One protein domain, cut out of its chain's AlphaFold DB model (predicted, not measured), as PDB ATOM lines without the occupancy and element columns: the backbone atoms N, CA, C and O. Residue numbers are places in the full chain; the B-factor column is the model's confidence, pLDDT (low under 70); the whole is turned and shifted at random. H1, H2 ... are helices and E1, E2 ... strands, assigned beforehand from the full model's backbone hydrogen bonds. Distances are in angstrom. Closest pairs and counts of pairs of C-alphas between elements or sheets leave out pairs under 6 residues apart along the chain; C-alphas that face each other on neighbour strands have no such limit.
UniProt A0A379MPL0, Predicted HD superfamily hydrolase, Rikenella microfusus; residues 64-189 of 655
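Overview. This is residues 64 to 189 of the 655 residues of the protein "Predicted HD superfamily hydrolase" of Rikenella microfusus (UniProt A0A379MPL0). This is a long, narrow model: a helical hairpin of H1 and H2, with H4 and H5 over one side of it, makes one half, and a small, strongly twisted four-strand sheet with the short helix H3 beside it comes next along the length. H6 leads on from the sheet away from the hairpin and makes the far end. The printed part has 126 residues, in the order E1 H1 H2 H3 E2 E3 H4 H5 E4 H6; the sheet, E3 E2 E1 E4, is mixed, and the class is mixed, helices and strands. It is only just compact, close to loose, with a radius of gyration of the C-alphas of 16.6 A, and spans 61 by 24 by 18 A.

Arrangement. Start at residues 69 to 72, E1, an inner strand. H1, residues 74 to 90, and H2, residues 96 to 112, form a helical hairpin: they touch, closest at the C-alphas of Ala 77 and Tyr 110, 5.9 A, at a shallow tilt of 15 degrees, opposite ways. H2 only grazes the sheet with residues 110 to 112, and H3, residues 117 to 122, only grazes it with 119 to 120. At residues 127 to 132 find E2, parallel to E1 at 37 degrees, with N 70 and O 129 2.8 A apart; E1, H1 H2 H3, E2 make a strand-helix-strand unit, two parallel neighbours with helices between. E3, residues 135 to 140, forms an antiparallel hairpin with E2, with N 130 and O 137 2.8 A apart. H4, residues 147 to 156, only just touches H2, with 3 pairs of C-alphas within 8 A, through H2's residues 105 to 109 alone, closest at the C-alphas of Val 109 and Ala 150, 6.4 A. H5, residues 161 to 167, touches H4 at a steep tilt of 48 degrees, closest at the C-alphas of Gln 151 and Ala 164, 5.7 A. H5 also touches residues 80 to 84 of H1 alone, closest at the C-alphas of Gln 80 and Tyr 167, 5.6 A. E4, residues 172 to 174, is antiparallel to E1, with N 71 and O 173 2.9 A apart. E3, H4 H5, E4 make a split unit, E2 and E1 between its strands, with a right-handed crossover. H6, residues 176 to 187, touches no helix and only grazes the sheet with residues 176 to 182. Every O i to N i+4 pair is within hydrogen-bond range in H1, H2, H3, H4 and H6; H5 has 1 of 3, and 3 of 4 O i to N i+3 pairs.

Along the chain. Find C-alpha 69 at (-2.617, -34.597, 10.336), where E1 begins. H1 runs 24.5 A, to C-alpha 90 at (0.754, -21.041, 46.069), and H2 24.9 A. E2 is 16.0 A long, E3 16.5 A, H4 14.4 A. H6 runs 16.4 A to C-alpha 187 at (-3.511, -43.718, -3.395).

Size, cuts and confidence. The C-alphas farthest apart are those of Pro 92 and Arg 189, 61.8 A. The printed part has no cut and no long link, and no printed residue is under 70 in pLDDT.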
ATOM      1  N   GLU A  64       4.138 -36.639  -2.122       81.56
ATOM      2  CA  GLU A  64       4.841 -35.370  -1.887       81.56
ATOM      3  C   GLU A  64       3.868 -34.242  -1.519       81.56
ATOM      4  O   GLU A  64       4.156 -33.459  -0.616       81.56
ATOM      5  N   GLY A  65       2.675 -34.221  -2.123       80.75
ATOM      6  CA  GLY A  65       1.596 -33.289  -1.773       80.75
ATOM      7  C   GLY A  65       0.809 -33.645  -0.501       80.75
ATOM      8  O   GLY A  65      -0.148 -32.946  -0.160       80.75
ATOM      9  N   PHE A  66       1.157 -34.731   0.200       87.56
ATOM     10  CA  PHE A  66       0.428 -35.178   1.387       87.56
ATOM     11  C   PHE A  66       0.688 -34.274   2.598       87.56
ATOM     12  O   PHE A  66       1.810 -34.198   3.102       87.56
ATOM     13  N   GLN A  67      -0.377 -33.664   3.118       90.44
ATOM     14  CA  GLN A  67      -0.350 -32.862   4.342       90.44
ATOM     15  C   GLN A  67      -0.682 -33.746   5.556       90.44
ATOM     16  O   GLN A  67      -1.835 -34.178   5.680       90.44
ATOM     17  N   PRO A  68       0.285 -34.049   6.444       90.12
ATOM     18  CA  PRO A  68       0.042 -34.910   7.592       90.12
ATOM     19  C   PRO A  68      -0.857 -34.231   8.628       90.12
ATOM     20  O   PRO A  68      -0.793 -33.017   8.827       90.12
ATOM     21  N   VAL A  69      -1.680 -35.033   9.300       91.69
ATOM     22  CA  VAL A  69      -2.617 -34.597  10.336       91.69
ATOM     23  C   VAL A  69      -2.043 -34.841  11.733       91.69
ATOM     24  O   VAL A  69      -1.649 -35.962  12.062       91.69
ATOM     25  N   PHE A  70      -2.040 -33.808  12.565       91.25
ATOM     26  CA  PHE A  70      -1.704 -33.858  13.983       91.25
ATOM     27  C   PHE A  70      -2.973 -33.689  14.805       91.25
ATOM     28  O   PHE A  70      -3.784 -32.811  14.525       91.25
ATOM     29  N   ARG A  71      -3.145 -34.518  15.829       90.75
ATOM     30  CA  ARG A  71      -4.276 -34.423  16.748       90.75
ATOM     31  C   ARG A  71      -3.897 -33.548  17.933       90.75
ATOM     32  O   ARG A  71      -2.874 -33.803  18.569       90.75
ATOM     33  N   LEU A  72      -4.728 -32.549  18.226       89.50
ATOM     34  CA  LEU A  72      -4.599 -31.731  19.427       89.50
ATOM     35  C   LEU A  72      -5.237 -32.451  20.619       89.50
ATOM     36  O   LEU A  72      -6.445 -32.687  20.643       89.50
ATOM     37  N   ASP A  73      -4.422 -32.776  21.616       88.38
ATOM     38  CA  ASP A  73      -4.880 -33.276  22.905       88.38
ATOM     39  C   ASP A  73      -5.152 -32.102  23.856       88.38
ATOM     40  O   ASP A  73      -4.250 -31.486  24.436       88.38
ATOM     41  N   THR A  74      -6.434 -31.780  24.011       83.88
ATOM     42  CA  THR A  74      -6.896 -30.701  24.888       83.88
ATOM     43  C   THR A  74      -6.720 -31.033  26.372       83.88
ATOM     44  O   THR A  74      -6.673 -30.111  27.195       83.88
ATOM     45  N   LEU A  75      -6.559 -32.312  26.738       86.19
ATOM     46  CA  LEU A  75      -6.340 -32.725  28.124       86.19
ATOM     47  C   LEU A  75      -4.962 -32.286  28.611       86.19
ATOM     48  O   LEU A  75      -4.874 -31.748  29.714       86.19
ATOM     49  N   VAL A  76      -3.922 -32.415  27.780       88.12
ATOM     50  CA  VAL A  76      -2.552 -31.987  28.122       88.12
ATOM     51  C   VAL A  76      -2.529 -30.507  28.492       88.12
ATOM     52  O   VAL A  76      -2.049 -30.146  29.566       88.12
ATOM     53  N   ALA A  77      -3.119 -29.654  27.648       86.81
ATOM     54  CA  ALA A  77      -3.226 -28.223  27.923       86.81
ATOM     55  C   ALA A  77      -3.993 -27.954  29.230       86.81
ATOM     56  O   ALA A  77      -3.550 -27.166  30.061       86.81
ATOM     57  N   SER A  78      -5.122 -28.638  29.446       87.31
ATOM     58  CA  SER A  78      -5.950 -28.438  30.641       87.31
ATOM     59  C   SER A  78      -5.257 -28.857  31.946       87.31
ATOM     60  O   SER A  78      -5.436 -28.199  32.971       87.31
ATOM     61  N   VAL A  79      -4.452 -29.925  31.914       90.88
ATOM     62  CA  VAL A  79      -3.697 -30.440  33.065       90.88
ATOM     63  C   VAL A  79      -2.542 -29.500  33.388       90.88
ATOM     64  O   VAL A  79      -2.401 -29.086  34.536       90.88
ATOM     65  N   GLN A  80      -1.762 -29.102  32.378       90.38
ATOM     66  CA  GLN A  80      -0.618 -28.213  32.579       90.38
ATOM     67  C   GLN A  80      -1.049 -26.821  33.043       90.38
ATOM     68  O   GLN A  80      -0.482 -26.296  33.995       90.38
ATOM     69  N   LEU A  81      -2.116 -26.257  32.461       89.00
ATOM     70  CA  LEU A  81      -2.668 -24.976  32.912       89.00
ATOM     71  C   LEU A  81      -3.228 -25.051  34.340       89.00
ATOM     72  O   LEU A  81      -3.091 -24.090  35.095       89.00
ATOM     73  N   ARG A  82      -3.840 -26.176  34.740       90.19
ATOM     74  CA  ARG A  82      -4.343 -26.371  36.110       90.19
ATOM     75  C   ARG A  82      -3.208 -26.466  37.124       90.19
ATOM     76  O   ARG A  82      -3.287 -25.809  38.156       90.19
ATOM     77  N   ASN A  83      -2.171 -27.244  36.819       89.94
ATOM     78  CA  ASN A  83      -0.995 -27.373  37.676       89.94
ATOM     79  C   ASN A  83      -0.271 -26.025  37.801       89.94
ATOM     80  O   ASN A  83       0.014 -25.591  38.911       89.94
ATOM     81  N   LEU A  84      -0.098 -25.309  36.685       89.62
ATOM     82  CA  LEU A  84       0.440 -23.950  36.679       89.62
ATOM     83  C   LEU A  84      -0.403 -23.003  37.543       89.62
ATOM     84  O   LEU A  84       0.146 -22.254  38.338       89.62
ATOM     85  N   THR A  85      -1.734 -23.047  37.432       89.06
ATOM     86  CA  THR A  85      -2.625 -22.201  38.247       89.06
ATOM     87  C   THR A  85      -2.482 -22.509  39.741       89.06
ATOM     88  O   THR A  85      -2.453 -21.587  40.551       89.06
ATOM     89  N   ALA A  86      -2.377 -23.788  40.119       87.38
ATOM     90  CA  ALA A  86      -2.180 -24.188  41.510       87.38
ATOM     91  C   ALA A  86      -0.838 -23.681  42.066       87.38
ATOM     92  O   ALA A  86      -0.819 -23.086  43.143       87.38
ATOM     93  N   ASP A  87       0.252 -23.837  41.310       86.56
ATOM     94  CA  ASP A  87       1.588 -23.386  41.710       86.56
ATOM     95  C   ASP A  87       1.694 -21.848  41.759       86.56
ATOM     96  O   ASP A  87       2.273 -21.303  42.697       86.56
ATOM     97  N   LEU A  88       1.079 -21.127  40.812       86.25
ATOM     98  CA  LEU A  88       1.033 -19.655  40.812       86.25
ATOM     99  C   LEU A  88       0.221 -19.088  41.987       86.25
ATOM    100  O   LEU A  88       0.561 -18.031  42.523       86.25
ATOM    101  N   ASN A  89      -0.850 -19.776  42.396       85.25
ATOM    102  CA  ASN A  89      -1.654 -19.395  43.561       85.25
ATOM    103  C   ASN A  89      -0.942 -19.700  44.887       85.25
ATOM    104  O   ASN A  89      -1.218 -19.044  45.889       85.25
ATOM    105  N   ALA A  90      -0.038 -20.683  44.899       83.38
ATOM    106  CA  ALA A  90       0.754 -21.041  46.069       83.38
ATOM    107  C   ALA A  90       1.946 -20.097  46.312       83.38
ATOM    108  O   ALA A  90       2.469 -20.089  47.426       83.38
ATOM    109  N   ASP A  91       2.374 -19.297  45.321       82.88
ATOM    110  CA  ASP A  91       3.439 -18.301  45.503       82.88
ATOM    111  C   ASP A  91       2.870 -16.959  46.021       82.88
ATOM    112  O   ASP A  91       2.179 -16.244  45.280       82.88
ATOM    113  N   PRO A  92       3.160 -16.569  47.279       74.31
ATOM    114  CA  PRO A  92       2.661 -15.331  47.873       74.31
ATOM    115  C   PRO A  92       3.347 -14.065  47.332       74.31
ATOM    116  O   PRO A  92       2.918 -12.965  47.669       74.31
ATOM    117  N   ARG A  93       4.406 -14.190  46.517       79.50
ATOM    118  CA  ARG A  93       5.164 -13.051  45.963       79.50
ATOM    119  C   ARG A  93       4.546 -12.451  44.699       79.50
ATOM    120  O   ARG A  93       4.962 -11.371  44.297       79.50
ATOM    121  N   LEU A  94       3.589 -13.142  44.078       81.62
ATOM    122  CA  LEU A  94       2.955 -12.718  42.828       81.62
ATOM    123  C   LEU A  94       1.666 -11.932  43.089       81.62
ATOM    124  O   LEU A  94       0.843 -12.324  43.921       81.62
ATOM    125  N   THR A  95       1.465 -10.851  42.339       84.75
ATOM    126  CA  THR A  95       0.184 -10.130  42.290       84.75
ATOM    127  C   THR A  95      -0.836 -10.873  41.422       84.75
ATOM    128  O   THR A  95      -0.475 -11.645  40.532       84.75
ATOM    129  N   ASP A  96      -2.131 -10.625  41.633       81.00
ATOM    130  CA  ASP A  96      -3.188 -11.240  40.813       81.00
ATOM    131  C   ASP A  96      -3.071 -10.867  39.325       81.00
ATOM    132  O   ASP A  96      -3.369 -11.682  38.449       81.00
ATOM    133  N   GLU A  97      -2.568  -9.666  39.029       82.81
ATOM    134  CA  GLU A  97      -2.319  -9.205  37.663       82.81
ATOM    135  C   GLU A  97      -1.173  -9.984  36.991       82.81
ATOM    136  O   GLU A  97      -1.280 -10.384  35.829       82.81
ATOM    137  N   GLU A  98      -0.096 -10.274  37.727       81.88
ATOM    138  CA  GLU A  98       1.021 -11.093  37.241       81.88
ATOM    139  C   GLU A  98       0.608 -12.553  37.031       81.88
ATOM    140  O   GLU A  98       0.964 -13.146  36.010       81.88
ATOM    141  N   ARG A  99      -0.203 -13.120  37.937       85.00
ATOM    142  CA  ARG A  99      -0.742 -14.485  37.793       85.00
ATOM    143  C   ARG A  99      -1.569 -14.629  36.517       85.00
ATOM    144  O   ARG A  99      -1.370 -15.580  35.757       85.00
ATOM    145  N   LEU A 100      -2.469 -13.677  36.256       85.31
ATOM    146  CA  LEU A 100      -3.300 -13.671  35.050       85.31
ATOM    147  C   LEU A 100      -2.458 -13.519  33.780       85.31
ATOM    148  O   LEU A 100      -2.672 -14.259  32.819       85.31
ATOM    149  N   ARG A 101      -1.453 -12.635  33.794       86.81
ATOM    150  CA  ARG A 101      -0.549 -12.423  32.654       86.81
ATOM    151  C   ARG A 101       0.213 -13.694  32.277       86.81
ATOM    152  O   ARG A 101       0.256 -14.049  31.099       86.81
ATOM    153  N   VAL A 102       0.781 -14.398  33.260       86.31
ATOM    154  CA  VAL A 102       1.485 -15.671  33.026       86.31
ATOM    155  C   VAL A 102       0.511 -16.729  32.505       86.31
ATOM    156  O   VAL A 102       0.813 -17.426  31.537       86.31
ATOM    157  N   LEU A 103      -0.686 -16.833  33.085       87.62
ATOM    158  CA  LEU A 103      -1.672 -17.820  32.652       87.62
ATOM    159  C   LEU A 103      -2.136 -17.586  31.203       87.62
ATOM    160  O   LEU A 103      -2.243 -18.541  30.428       87.62
ATOM    161  N   ASP A 104      -2.370 -16.334  30.810       87.56
ATOM    162  CA  ASP A 104      -2.765 -15.983  29.443       87.56
ATOM    163  C   ASP A 104      -1.633 -16.200  28.426       87.56
ATOM    164  O   ASP A 104      -1.888 -16.675  27.312       87.56
ATOM    165  N   ALA A 105      -0.377 -15.975  28.828       88.12
ATOM    166  CA  ALA A 105       0.799 -16.313  28.029       88.12
ATOM    167  C   ALA A 105       0.830 -17.815  27.687       88.12
ATOM    168  O   ALA A 105       0.909 -18.190  26.512       88.12
ATOM    169  N   PHE A 106       0.656 -18.691  28.682       89.56
ATOM    170  CA  PHE A 106       0.596 -20.141  28.462       89.56
ATOM    171  C   PHE A 106      -0.637 -20.576  27.665       89.56
ATOM    172  O   PHE A 106      -0.526 -21.444  26.795       89.56
ATOM    173  N   ARG A 107      -1.806 -19.960  27.890       89.06
ATOM    174  CA  ARG A 107      -3.008 -20.220  27.076       89.06
ATOM    175  C   ARG A 107      -2.760 -19.915  25.600       89.06
ATOM    176  O   ARG A 107      -3.220 -20.665  24.742       89.06
ATOM    177  N   SER A 108      -2.018 -18.850  25.293       88.00
ATOM    178  CA  SER A 108      -1.700 -18.472  23.911       88.00
ATOM    179  C   SER A 108      -0.824 -19.514  23.200       88.00
ATOM    180  O   SER A 108      -1.082 -19.838  22.037       88.00
ATOM    181  N   VAL A 109       0.143 -20.093  23.920       89.50
ATOM    182  CA  VAL A 109       1.020 -21.166  23.431       89.50
ATOM    183  C   VAL A 109       0.215 -22.444  23.207       89.50
ATOM    184  O   VAL A 109       0.235 -23.007  22.112       89.50
ATOM    185  N   TYR A 110      -0.572 -22.861  24.201       88.38
ATOM    186  CA  TYR A 110      -1.383 -24.075  24.110       88.38
ATOM    187  C   TYR A 110      -2.499 -23.995  23.064       88.38
ATOM    188  O   TYR A 110      -2.851 -25.017  22.481       88.38
ATOM    189  N   ARG A 111      -3.016 -22.795  22.766       85.12
ATOM    190  CA  ARG A 111      -4.005 -22.586  21.697       85.12
ATOM    191  C   ARG A 111      -3.426 -22.834  20.303       85.12
ATOM    192  O   ARG A 111      -4.151 -23.316  19.440       85.12
ATOM    193  N   LYS A 112      -2.154 -22.491  20.069       83.56
ATOM    194  CA  LYS A 112      -1.460 -22.815  18.806       83.56
ATOM    195  C   LYS A 112      -0.978 -24.271  18.766       83.56
ATOM    196  O   LYS A 112      -0.839 -24.833  17.687       83.56
ATOM    197  N   GLY A 113      -0.789 -24.874  19.939       87.94
ATOM    198  CA  GLY A 113      -0.379 -26.261  20.115       87.94
ATOM    199  C   GLY A 113       1.140 -26.422  20.156       87.94
ATOM    200  O   GLY A 113       1.881 -25.687  19.501       87.94
ATOM    201  N   ILE A 114       1.595 -27.390  20.955       91.38
ATOM    202  CA  ILE A 114       3.013 -27.715  21.135       91.38
ATOM    203  C   ILE A 114       3.279 -29.094  20.528       91.38
ATOM    204  O   ILE A 114       2.657 -30.065  20.941       91.38
ATOM    205  N   VAL A 115       4.203 -29.204  19.582       92.62
ATOM    206  CA  VAL A 115       4.641 -30.464  18.963       92.62
ATOM    207  C   VAL A 115       6.031 -30.856  19.478       92.62
ATOM    208  O   VAL A 115       6.778 -30.010  19.976       92.62
ATOM    209  N   SER A 116       6.403 -32.134  19.397       90.38
ATOM    210  CA  SER A 116       7.767 -32.554  19.745       90.38
ATOM    211  C   SER A 116       8.809 -31.996  18.760       90.38
ATOM    212  O   SER A 116       8.518 -31.759  17.587       90.38
ATOM    213  N   GLU A 117      10.054 -31.822  19.217       88.00
ATOM    214  CA  GLU A 117      11.158 -31.358  18.357       88.00
ATOM    215  C   GLU A 117      11.400 -32.301  17.170       88.00
ATOM    216  O   GLU A 117      11.585 -31.852  16.040       88.00
ATOM    217  N   SER A 118      11.338 -33.615  17.407       86.94
ATOM    218  CA  SER A 118      11.513 -34.636  16.372       86.94
ATOM    219  C   SER A 118      10.426 -34.579  15.303       86.94
ATOM    220  O   SER A 118      10.721 -34.707  14.116       86.94
ATOM    221  N   GLU A 119       9.169 -34.371  15.703       86.00
ATOM    222  CA  GLU A 119       8.057 -34.287  14.755       86.00
ATOM    223  C   GLU A 119       8.077 -32.960  13.992       86.00
ATOM    224  O   GLU A 119       7.844 -32.966  12.785       86.00
ATOM    225  N   ARG A 120       8.423 -31.834  14.634       86.31
ATOM    226  CA  ARG A 120       8.567 -30.560  13.913       86.31
ATOM    227  C   ARG A 120       9.691 -30.626  12.883       86.31
ATOM    228  O   ARG A 120       9.493 -30.200  11.749       86.31
ATOM    229  N   ALA A 121      10.838 -31.197  13.252       86.19
ATOM    230  CA  ALA A 121      11.973 -31.364  12.347       86.19
ATOM    231  C   ALA A 121      11.637 -32.270  11.150       86.19
ATOM    232  O   ALA A 121      12.038 -31.973  10.028       86.19
ATOM    233  N   ALA A 122      10.852 -33.333  11.358       85.25
ATOM    234  CA  ALA A 122      10.448 -34.253  10.292       85.25
ATOM    235  C   ALA A 122       9.559 -33.607   9.209       85.25
ATOM    236  O   ALA A 122       9.482 -34.124   8.092       85.25
ATOM    237  N   TYR A 123       8.888 -32.492   9.521       85.94
ATOM    238  CA  TYR A 123       7.918 -31.842   8.634       85.94
ATOM    239  C   TYR A 123       8.158 -30.339   8.441       85.94
ATOM    240  O   TYR A 123       7.259 -29.663   7.949       85.94
ATOM    241  N   ALA A 124       9.339 -29.819   8.792       78.94
ATOM    242  CA  ALA A 124       9.629 -28.382   8.880       78.94
ATOM    243  C   ALA A 124       9.209 -27.573   7.635       78.94
ATOM    244  O   ALA A 124       8.583 -26.524   7.775       78.94
ATOM    245  N   ASP A 125       9.455 -28.116   6.439       82.19
ATOM    246  CA  ASP A 125       9.153 -27.471   5.150       82.19
ATOM    247  C   ASP A 125       7.780 -27.860   4.570       82.19
ATOM    248  O   ASP A 125       7.532 -27.728   3.370       82.19
ATOM    249  N   ARG A 126       6.878 -28.414   5.391       85.06
ATOM    250  CA  ARG A 126       5.586 -28.939   4.938       85.06
ATOM    251  C   ARG A 126       4.408 -28.260   5.621       85.06
ATOM    252  O   ARG A 126       4.447 -27.884   6.793       85.06
ATOM    253  N   MET A 127       3.316 -28.177   4.866       87.81
ATOM    254  CA  MET A 127       2.000 -27.852   5.402       87.81
ATOM    255  C   MET A 127       1.458 -29.056   6.166       87.81
ATOM    256  O   MET A 127       1.433 -30.173   5.645       87.81
ATOM    257  N   VAL A 128       0.998 -28.818   7.388       89.44
ATOM    258  CA  VAL A 128       0.398 -29.821   8.265       89.44
ATOM    259  C   VAL A 128      -1.031 -29.416   8.591       89.44
ATOM    260  O   VAL A 128      -1.391 -28.240   8.524       89.44
ATOM    261  N   ARG A 129      -1.868 -30.397   8.922       90.56
ATOM    262  CA  ARG A 129      -3.255 -30.172   9.331       90.56
ATOM    263  C   ARG A 129      -3.389 -30.481  10.813       90.56
ATOM    264  O   ARG A 129      -2.965 -31.542  11.250       90.56
ATOM    265  N   ILE A 130      -3.987 -29.589  11.581       88.44
ATOM    266  CA  ILE A 130      -4.278 -29.806  12.997       88.44
ATOM    267  C   ILE A 130      -5.747 -30.182  13.120       88.44
ATOM    268  O   ILE A 130      -6.606 -29.427  12.671       88.44
ATOM    269  N   ASP A 131      -6.029 -31.333  13.723       87.62
ATOM    270  CA  ASP A 131      -7.371 -31.730  14.139       87.62
ATOM    271  C   ASP A 131      -7.639 -31.223  15.557       87.62
ATOM    272  O   ASP A 131      -7.101 -31.745  16.540       87.62
ATOM    273  N   SER A 132      -8.472 -30.187  15.646       82.12
ATOM    274  CA  SER A 132      -9.008 -29.664  16.898       82.12
ATOM    275  C   SER A 132     -10.512 -29.911  16.923       82.12
ATOM    276  O   SER A 132     -11.271 -29.193  16.273       82.12
ATOM    277  N   ALA A 133     -10.950 -30.919  17.683       76.44
ATOM    278  CA  ALA A 133     -12.363 -31.280  17.830       76.44
ATOM    279  C   ALA A 133     -13.098 -31.472  16.483       76.44
ATOM    280  O   ALA A 133     -14.202 -30.964  16.293       76.44
ATOM    281  N   HIS A 134     -12.483 -32.213  15.554       72.81
ATOM    282  CA  HIS A 134     -13.002 -32.525  14.216       72.81
ATOM    283  C   HIS A 134     -13.013 -31.357  13.220       72.81
ATOM    284  O   HIS A 134     -13.563 -31.487  12.124       72.81
ATOM    285  N   MET A 135     -12.365 -30.235  13.546       79.19
ATOM    286  CA  MET A 135     -12.065 -29.172  12.587       79.19
ATOM    287  C   MET A 135     -10.590 -29.217  12.200       79.19
ATOM    288  O   MET A 135      -9.710 -29.116  13.053       79.19
ATOM    289  N   LEU A 136     -10.334 -29.343  10.895       85.56
ATOM    290  CA  LEU A 136      -8.985 -29.391  10.336       85.56
ATOM    291  C   LEU A 136      -8.529 -27.995   9.916       85.56
ATOM    292  O   LEU A 136      -9.082 -27.427   8.974       85.56
ATOM    293  N   GLN A 137      -7.493 -27.478  10.570       85.19
ATOM    294  CA  GLN A 137      -6.830 -26.224  10.199       85.19
ATOM    295  C   GLN A 137      -5.463 -26.508   9.587       85.19
ATOM    296  O   GLN A 137      -4.757 -27.389  10.066       85.19
ATOM    297  N   THR A 138      -5.081 -25.779   8.542       88.31
ATOM    298  CA  THR A 138      -3.789 -25.975   7.868       88.31
ATOM    299  C   THR A 138      -2.812 -24.867   8.254       88.31
ATOM    300  O   THR A 138      -3.157 -23.691   8.158       88.31
ATOM    301  N   CYS A 139      -1.593 -25.232   8.643       87.12
ATOM    302  CA  CYS A 139      -0.500 -24.302   8.940       87.12
ATOM    303  C   CYS A 139       0.846 -24.886   8.488       87.12
ATOM    304  O   CYS A 139       0.933 -26.076   8.170       87.12
ATOM    305  N   PHE A 140       1.909 -24.080   8.475       87.88
ATOM    306  CA  PHE A 140       3.255 -24.630   8.321       87.88
ATOM    307  C   PHE A 140       3.676 -25.330   9.613       87.88
ATOM    308  O   PHE A 140       3.388 -24.849  10.709       87.88
ATOM    309  N   ALA A 141       4.394 -26.452   9.508       86.12
ATOM    310  CA  ALA A 141       4.964 -27.103  10.692       86.12
ATOM    311  C   ALA A 141       5.912 -26.165  11.462       86.12
ATOM    312  O   ALA A 141       6.009 -26.248  12.683       86.12
ATOM    313  N   ALA A 142       6.586 -25.253  10.752       84.69
ATOM    314  CA  ALA A 142       7.458 -24.242  11.337       84.69
ATOM    315  C   ALA A 142       6.728 -23.280  12.296       84.69
ATOM    316  O   ALA A 142       7.351 -22.818  13.253       84.69
ATOM    317  N   ASP A 143       5.429 -23.032  12.075       85.19
ATOM    318  CA  ASP A 143       4.599 -22.129  12.888       85.19
ATOM    319  C   ASP A 143       4.140 -22.763  14.213       85.19
ATOM    320  O   ASP A 143       3.643 -22.063  15.101       85.19
ATOM    321  N   LEU A 144       4.287 -24.087  14.353       88.31
ATOM    322  CA  LEU A 144       3.972 -24.809  15.580       88.31
ATOM    323  C   LEU A 144       5.046 -24.569  16.639       88.31
ATOM    324  O   LEU A 144       6.249 -24.572  16.356       88.31
ATOM    325  N   PHE A 145       4.612 -24.430  17.891       90.94
ATOM    326  CA  PHE A 145       5.550 -24.349  18.999       90.94
ATOM    327  C   PHE A 145       6.144 -25.723  19.305       90.94
ATOM    328  O   PHE A 145       5.464 -26.741  19.246       90.94
ATOM    329  N   THR A 146       7.405 -25.749  19.698       91.19
ATOM    330  CA  THR A 146       8.030 -26.862  20.412       91.19
ATOM    331  C   THR A 146       8.269 -26.423  21.850       91.19
ATOM    332  O   THR A 146       8.164 -25.227  22.136       91.19
ATOM    333  N   PRO A 147       8.608 -27.328  22.783       89.88
ATOM    334  CA  PRO A 147       8.934 -26.912  24.144       89.88
ATOM    335  C   PRO A 147      10.020 -25.822  24.192       89.88
ATOM    336  O   PRO A 147       9.904 -24.889  24.982       89.88
ATOM    337  N   SER A 148      11.016 -25.858  23.294       88.38
ATOM    338  CA  SER A 148      12.064 -24.829  23.237       88.38
ATOM    339  C   SER A 148      11.574 -23.493  22.659       88.38
ATOM    340  O   SER A 148      11.835 -22.438  23.242       88.38
ATOM    341  N   THR A 149      10.817 -23.501  21.553       89.75
ATOM    342  CA  THR A 149      10.322 -22.254  20.943       89.75
ATOM    343  C   THR A 149       9.197 -21.625  21.761       89.75
ATOM    344  O   THR A 149       9.117 -20.399  21.844       89.75
ATOM    345  N   ALA A 150       8.380 -22.435  22.439       88.81
ATOM    346  CA  ALA A 150       7.408 -21.974  23.422       88.81
ATOM    347  C   ALA A 150       8.092 -21.306  24.617       88.81
ATOM    348  O   ALA A 150       7.685 -20.219  25.017       88.81
ATOM    349  N   GLN A 151       9.155 -21.907  25.161       90.25
ATOM    350  CA  GLN A 151       9.921 -21.317  26.260       90.25
ATOM    351  C   GLN A 151      10.527 -19.969  25.851       90.25
ATOM    352  O   GLN A 151      10.430 -18.997  26.598       90.25
ATOM    353  N   ALA A 152      11.099 -19.880  24.645       88.19
ATOM    354  CA  ALA A 152      11.619 -18.625  24.105       88.19
ATOM    355  C   ALA A 152      10.516 -17.563  23.934       88.19
ATOM    356  O   ALA A 152      10.728 -16.394  24.260       88.19
ATOM    357  N   HIS A 153       9.326 -17.969  23.476       89.06
ATOM    358  CA  HIS A 153       8.170 -17.084  23.339       89.06
ATOM    359  C   HIS A 153       7.662 -16.573  24.695       89.06
ATOM    360  O   HIS A 153       7.405 -15.381  24.843       89.06
ATOM    361  N   LEU A 154       7.577 -17.449  25.700       88.25
ATOM    362  CA  LEU A 154       7.172 -17.094  27.063       88.25
ATOM    363  C   LEU A 154       8.208 -16.194  27.754       88.25
ATOM    364  O   LEU A 154       7.830 -15.224  28.410       88.25
ATOM    365  N   LYS A 155       9.509 -16.426  27.526       89.12
ATOM    366  CA  LYS A 155      10.590 -15.549  28.004       89.12
ATOM    367  C   LYS A 155      10.447 -14.123  27.470       89.12
ATOM    368  O   LYS A 155      10.613 -13.167  28.220       89.12
ATOM    369  N   ALA A 156      10.105 -13.971  26.188       86.00
ATOM    370  CA  ALA A 156       9.863 -12.660  25.583       86.00
ATOM    371  C   ALA A 156       8.650 -11.928  26.194       86.00
ATOM    372  O   ALA A 156       8.580 -10.705  26.126       86.00
ATOM    373  N   GLN A 157       7.724 -12.661  26.819       84.62
ATOM    374  CA  GLN A 157       6.567 -12.120  27.541       84.62
ATOM    375  C   GLN A 157       6.832 -11.907  29.045       84.62
ATOM    376  O   GLN A 157       5.909 -11.585  29.791       84.62
ATOM    377  N   GLY A 158       8.083 -12.061  29.497       80.81
ATOM    378  CA  GLY A 158       8.486 -11.835  30.887       80.81
ATOM    379  C   GLY A 158       8.266 -13.024  31.827       80.81
ATOM    380  O   GLY A 158       8.341 -12.849  33.038       80.81
ATOM    381  N   VAL A 159       7.999 -14.224  31.298       85.00
ATOM    382  CA  VAL A 159       7.888 -15.456  32.096       85.00
ATOM    383  C   VAL A 159       9.277 -16.056  32.320       85.00
ATOM    384  O   VAL A 159      10.066 -16.172  31.380       85.00
ATOM    385  N   ASP A 160       9.567 -16.475  33.552       84.75
ATOM    386  CA  ASP A 160      10.814 -17.164  33.891       84.75
ATOM    387  C   ASP A 160      10.976 -18.460  33.060       84.75
ATOM    388  O   ASP A 160      10.089 -19.325  33.090       84.75
ATOM    389  N   PRO A 161      12.087 -18.631  32.313       84.81
ATOM    390  CA  PRO A 161      12.373 -19.852  31.568       84.81
ATOM    391  C   PRO A 161      12.349 -21.133  32.411       84.81
ATOM    392  O   PRO A 161      11.974 -22.180  31.876       84.81
ATOM    393  N   GLU A 162      12.747 -21.079  33.685       83.12
ATOM    394  CA  GLU A 162      12.772 -22.255  34.568       83.12
ATOM    395  C   GLU A 162      11.356 -22.693  34.960       83.12
ATOM    396  O   GLU A 162      11.024 -23.879  34.931       83.12
ATOM    397  N   LEU A 163      10.471 -21.725  35.210       84.31
ATOM    398  CA  LEU A 163       9.045 -21.981  35.386       84.31
ATOM    399  C   LEU A 163       8.419 -22.505  34.086       84.31
ATOM    400  O   LEU A 163       7.632 -23.450  34.107       84.31
ATOM    401  N   ALA A 164       8.785 -21.917  32.944       85.38
ATOM    402  CA  ALA A 164       8.256 -22.294  31.639       85.38
ATOM    403  C   ALA A 164       8.542 -23.757  31.275       85.38
ATOM    404  O   ALA A 164       7.628 -24.478  30.880       85.38
ATOM    405  N   SER A 165       9.777 -24.236  31.449       86.06
ATOM    406  CA  SER A 165      10.154 -25.608  31.072       86.06
ATOM    407  C   SER A 165       9.368 -26.686  31.827       86.06
ATOM    408  O   SER A 165       9.101 -27.748  31.266       86.06
ATOM    409  N   ARG A 166       8.940 -26.406  33.065       87.50
ATOM    410  CA  ARG A 166       8.191 -27.343  33.917       87.50
ATOM    411  C   ARG A 166       6.778 -27.634  33.403       87.50
ATOM    412  O   ARG A 166       6.248 -28.712  33.664       87.50
ATOM    413  N   TYR A 167       6.192 -26.692  32.660       89.81
ATOM    414  CA  TYR A 167       4.795 -26.732  32.218       89.81
ATOM    415  C   TYR A 167       4.618 -26.866  30.706       89.81
ATOM    416  O   TYR A 167       3.487 -26.894  30.237       89.81
ATOM    417  N   LEU A 168       5.700 -26.960  29.928       90.25
ATOM    418  CA  LEU A 168       5.647 -27.089  28.470       90.25
ATOM    419  C   LEU A 168       5.738 -28.554  28.039       90.25
ATOM    420  O   LEU A 168       6.811 -29.087  27.767       90.25
ATOM    421  N   SER A 169       4.582 -29.206  27.950       89.62
ATOM    422  CA  SER A 169       4.447 -30.551  27.369       89.62
ATOM    423  C   SER A 169       3.832 -30.507  25.964       89.62
ATOM    424  O   SER A 169       2.894 -29.726  25.766       89.62
ATOM    425  N   PRO A 170       4.287 -31.349  25.010       90.88
ATOM    426  CA  PRO A 170       3.666 -31.474  23.693       90.88
ATOM    427  C   PRO A 170       2.172 -31.805  23.794       90.88
ATOM    428  O   PRO A 170       1.789 -32.785  24.426       90.88
ATOM    429  N   SER A 171       1.334 -30.977  23.177       90.25
ATOM    430  CA  SER A 171      -0.120 -31.148  23.084       90.25
ATOM    431  C   SER A 171      -0.579 -31.610  21.699       90.25
ATOM    432  O   SER A 171      -1.752 -31.910  21.515       90.25
ATOM    433  N   LEU A 172       0.315 -31.631  20.710       91.38
ATOM    434  CA  LEU A 172       0.079 -32.134  19.362       91.38
ATOM    435  C   LEU A 172       0.859 -33.428  19.163       91.38
ATOM    436  O   LEU A 172       2.055 -33.479  19.438       91.38
ATOM    437  N   SER A 173       0.185 -34.442  18.630       91.06
ATOM    438  CA  SER A 173       0.798 -35.728  18.282       91.06
ATOM    439  C   SER A 173       0.376 -36.171  16.887       91.06
ATOM    440  O   SER A 173      -0.779 -35.966  16.496       91.06
ATOM    441  N   TYR A 174       1.283 -36.794  16.139       90.31
ATOM    442  CA  TYR A 174       0.965 -37.353  14.827       90.31
ATOM    443  C   TYR A 174      -0.075 -38.488  14.927       90.31
ATOM    444  O   TYR A 174       0.171 -39.521  15.553       90.31
ATOM    445  N   ASP A 175      -1.233 -38.345  14.266       90.69
ATOM    446  CA  ASP A 175      -2.250 -39.408  14.251       90.69
ATOM    447  C   ASP A 175      -1.906 -40.461  13.192       90.69
ATOM    448  O   ASP A 175      -2.253 -40.343  12.012       90.69
ATOM    449  N   ALA A 176      -1.207 -41.518  13.607       88.06
ATOM    450  CA  ALA A 176      -0.788 -42.582  12.702       88.06
ATOM    451  C   ALA A 176      -1.968 -43.260  11.985       88.06
ATOM    452  O   ALA A 176      -1.862 -43.587  10.801       88.06
ATOM    453  N   SER A 177      -3.103 -43.420  12.671       88.44
ATOM    454  CA  SER A 177      -4.277 -44.121  12.146       88.44
ATOM    455  C   SER A 177      -5.011 -43.304  11.078       88.44
ATOM    456  O   SER A 177      -5.410 -43.828  10.035       88.44
ATOM    457  N   LEU A 178      -5.185 -42.002  11.317       88.19
ATOM    458  CA  LEU A 178      -5.856 -41.092  10.398       88.19
ATOM    459  C   LEU A 178      -4.984 -40.829   9.172       88.19
ATOM    460  O   LEU A 178      -5.467 -40.907   8.045       88.19
ATOM    461  N   ASN A 179      -3.684 -40.609   9.374       90.50
ATOM    462  CA  ASN A 179      -2.750 -40.410   8.272       90.50
ATOM    463  C   ASN A 179      -2.603 -41.652   7.387       90.50
ATOM    464  O   ASN A 179      -2.508 -41.509   6.170       90.50
ATOM    465  N   ALA A 180      -2.611 -42.862   7.959       88.69
ATOM    466  CA  ALA A 180      -2.597 -44.095   7.172       88.69
ATOM    467  C   ALA A 180      -3.835 -44.196   6.265       88.69
ATOM    468  O   ALA A 180      -3.689 -44.399   5.059       88.69
ATOM    469  N   ARG A 181      -5.032 -43.953   6.816       88.81
ATOM    470  CA  ARG A 181      -6.293 -43.957   6.055       88.81
ATOM    471  C   ARG A 181      -6.325 -42.891   4.959       88.81
ATOM    472  O   ARG A 181      -6.707 -43.185   3.831       88.81
ATOM    473  N   LEU A 182      -5.885 -41.668   5.258       88.12
ATOM    474  CA  LEU A 182      -5.842 -40.583   4.272       88.12
ATOM    475  C   LEU A 182      -4.837 -40.862   3.148       88.12
ATOM    476  O   LEU A 182      -5.128 -40.574   1.987       88.12
ATOM    477  N   ARG A 183      -3.678 -41.459   3.460       87.88
ATOM    478  CA  ARG A 183      -2.722 -41.914   2.438       87.88
ATOM    479  C   ARG A 183      -3.330 -42.996   1.552       87.88
ATOM    480  O   ARG A 183      -3.192 -42.914   0.339       87.88
ATOM    481  N   GLU A 184      -4.015 -43.977   2.129       87.44
ATOM    482  CA  GLU A 184      -4.683 -45.032   1.362       87.44
ATOM    483  C   GLU A 184      -5.770 -44.464   0.438       87.44
ATOM    484  O   GLU A 184      -5.800 -44.787  -0.747       87.44
ATOM    485  N   GLN A 185      -6.589 -43.532   0.934       87.31
ATOM    486  CA  GLN A 185      -7.615 -42.845   0.146       87.31
ATOM    487  C   GLN A 185      -7.030 -41.973  -0.980       87.31
ATOM    488  O   GLN A 185      -7.634 -41.828  -2.043       87.31
ATOM    489  N   LEU A 186      -5.860 -41.368  -0.770       86.00
ATOM    490  CA  LEU A 186      -5.157 -40.634  -1.824       86.00
ATOM    491  C   LEU A 186      -4.618 -41.582  -2.895       86.00
ATOM    492  O   LEU A 186      -4.778 -41.317  -4.084       86.00
ATOM    493  N   LEU A 187      -4.037 -42.707  -2.481       84.56
ATOM    494  CA  LEU A 187      -3.511 -43.718  -3.395       84.56
ATOM    495  C   LEU A 187      -4.617 -44.465  -4.152       84.56
ATOM    496  O   LEU A 187      -4.387 -44.892  -5.280       84.56
ATOM    497  N   SER A 188      -5.828 -44.576  -3.598       82.81
ATOM    498  CA  SER A 188      -6.964 -45.218  -4.276       82.81
ATOM    499  C   SER A 188      -7.489 -44.424  -5.478       82.81
ATOM    500  O   SER A 188      -8.241 -44.969  -6.281       82.81
ATOM    501  N   ARG A 189      -7.110 -43.145  -5.618       80.56
ATOM    502  CA  ARG A 189      -7.446 -42.304  -6.782       80.56
ATOM    503  C   ARG A 189      -6.526 -42.542  -7.981       80.56
ATOM    504  O   ARG A 189      -6.788 -42.017  -9.059       80.56
TER     505      ARG A 189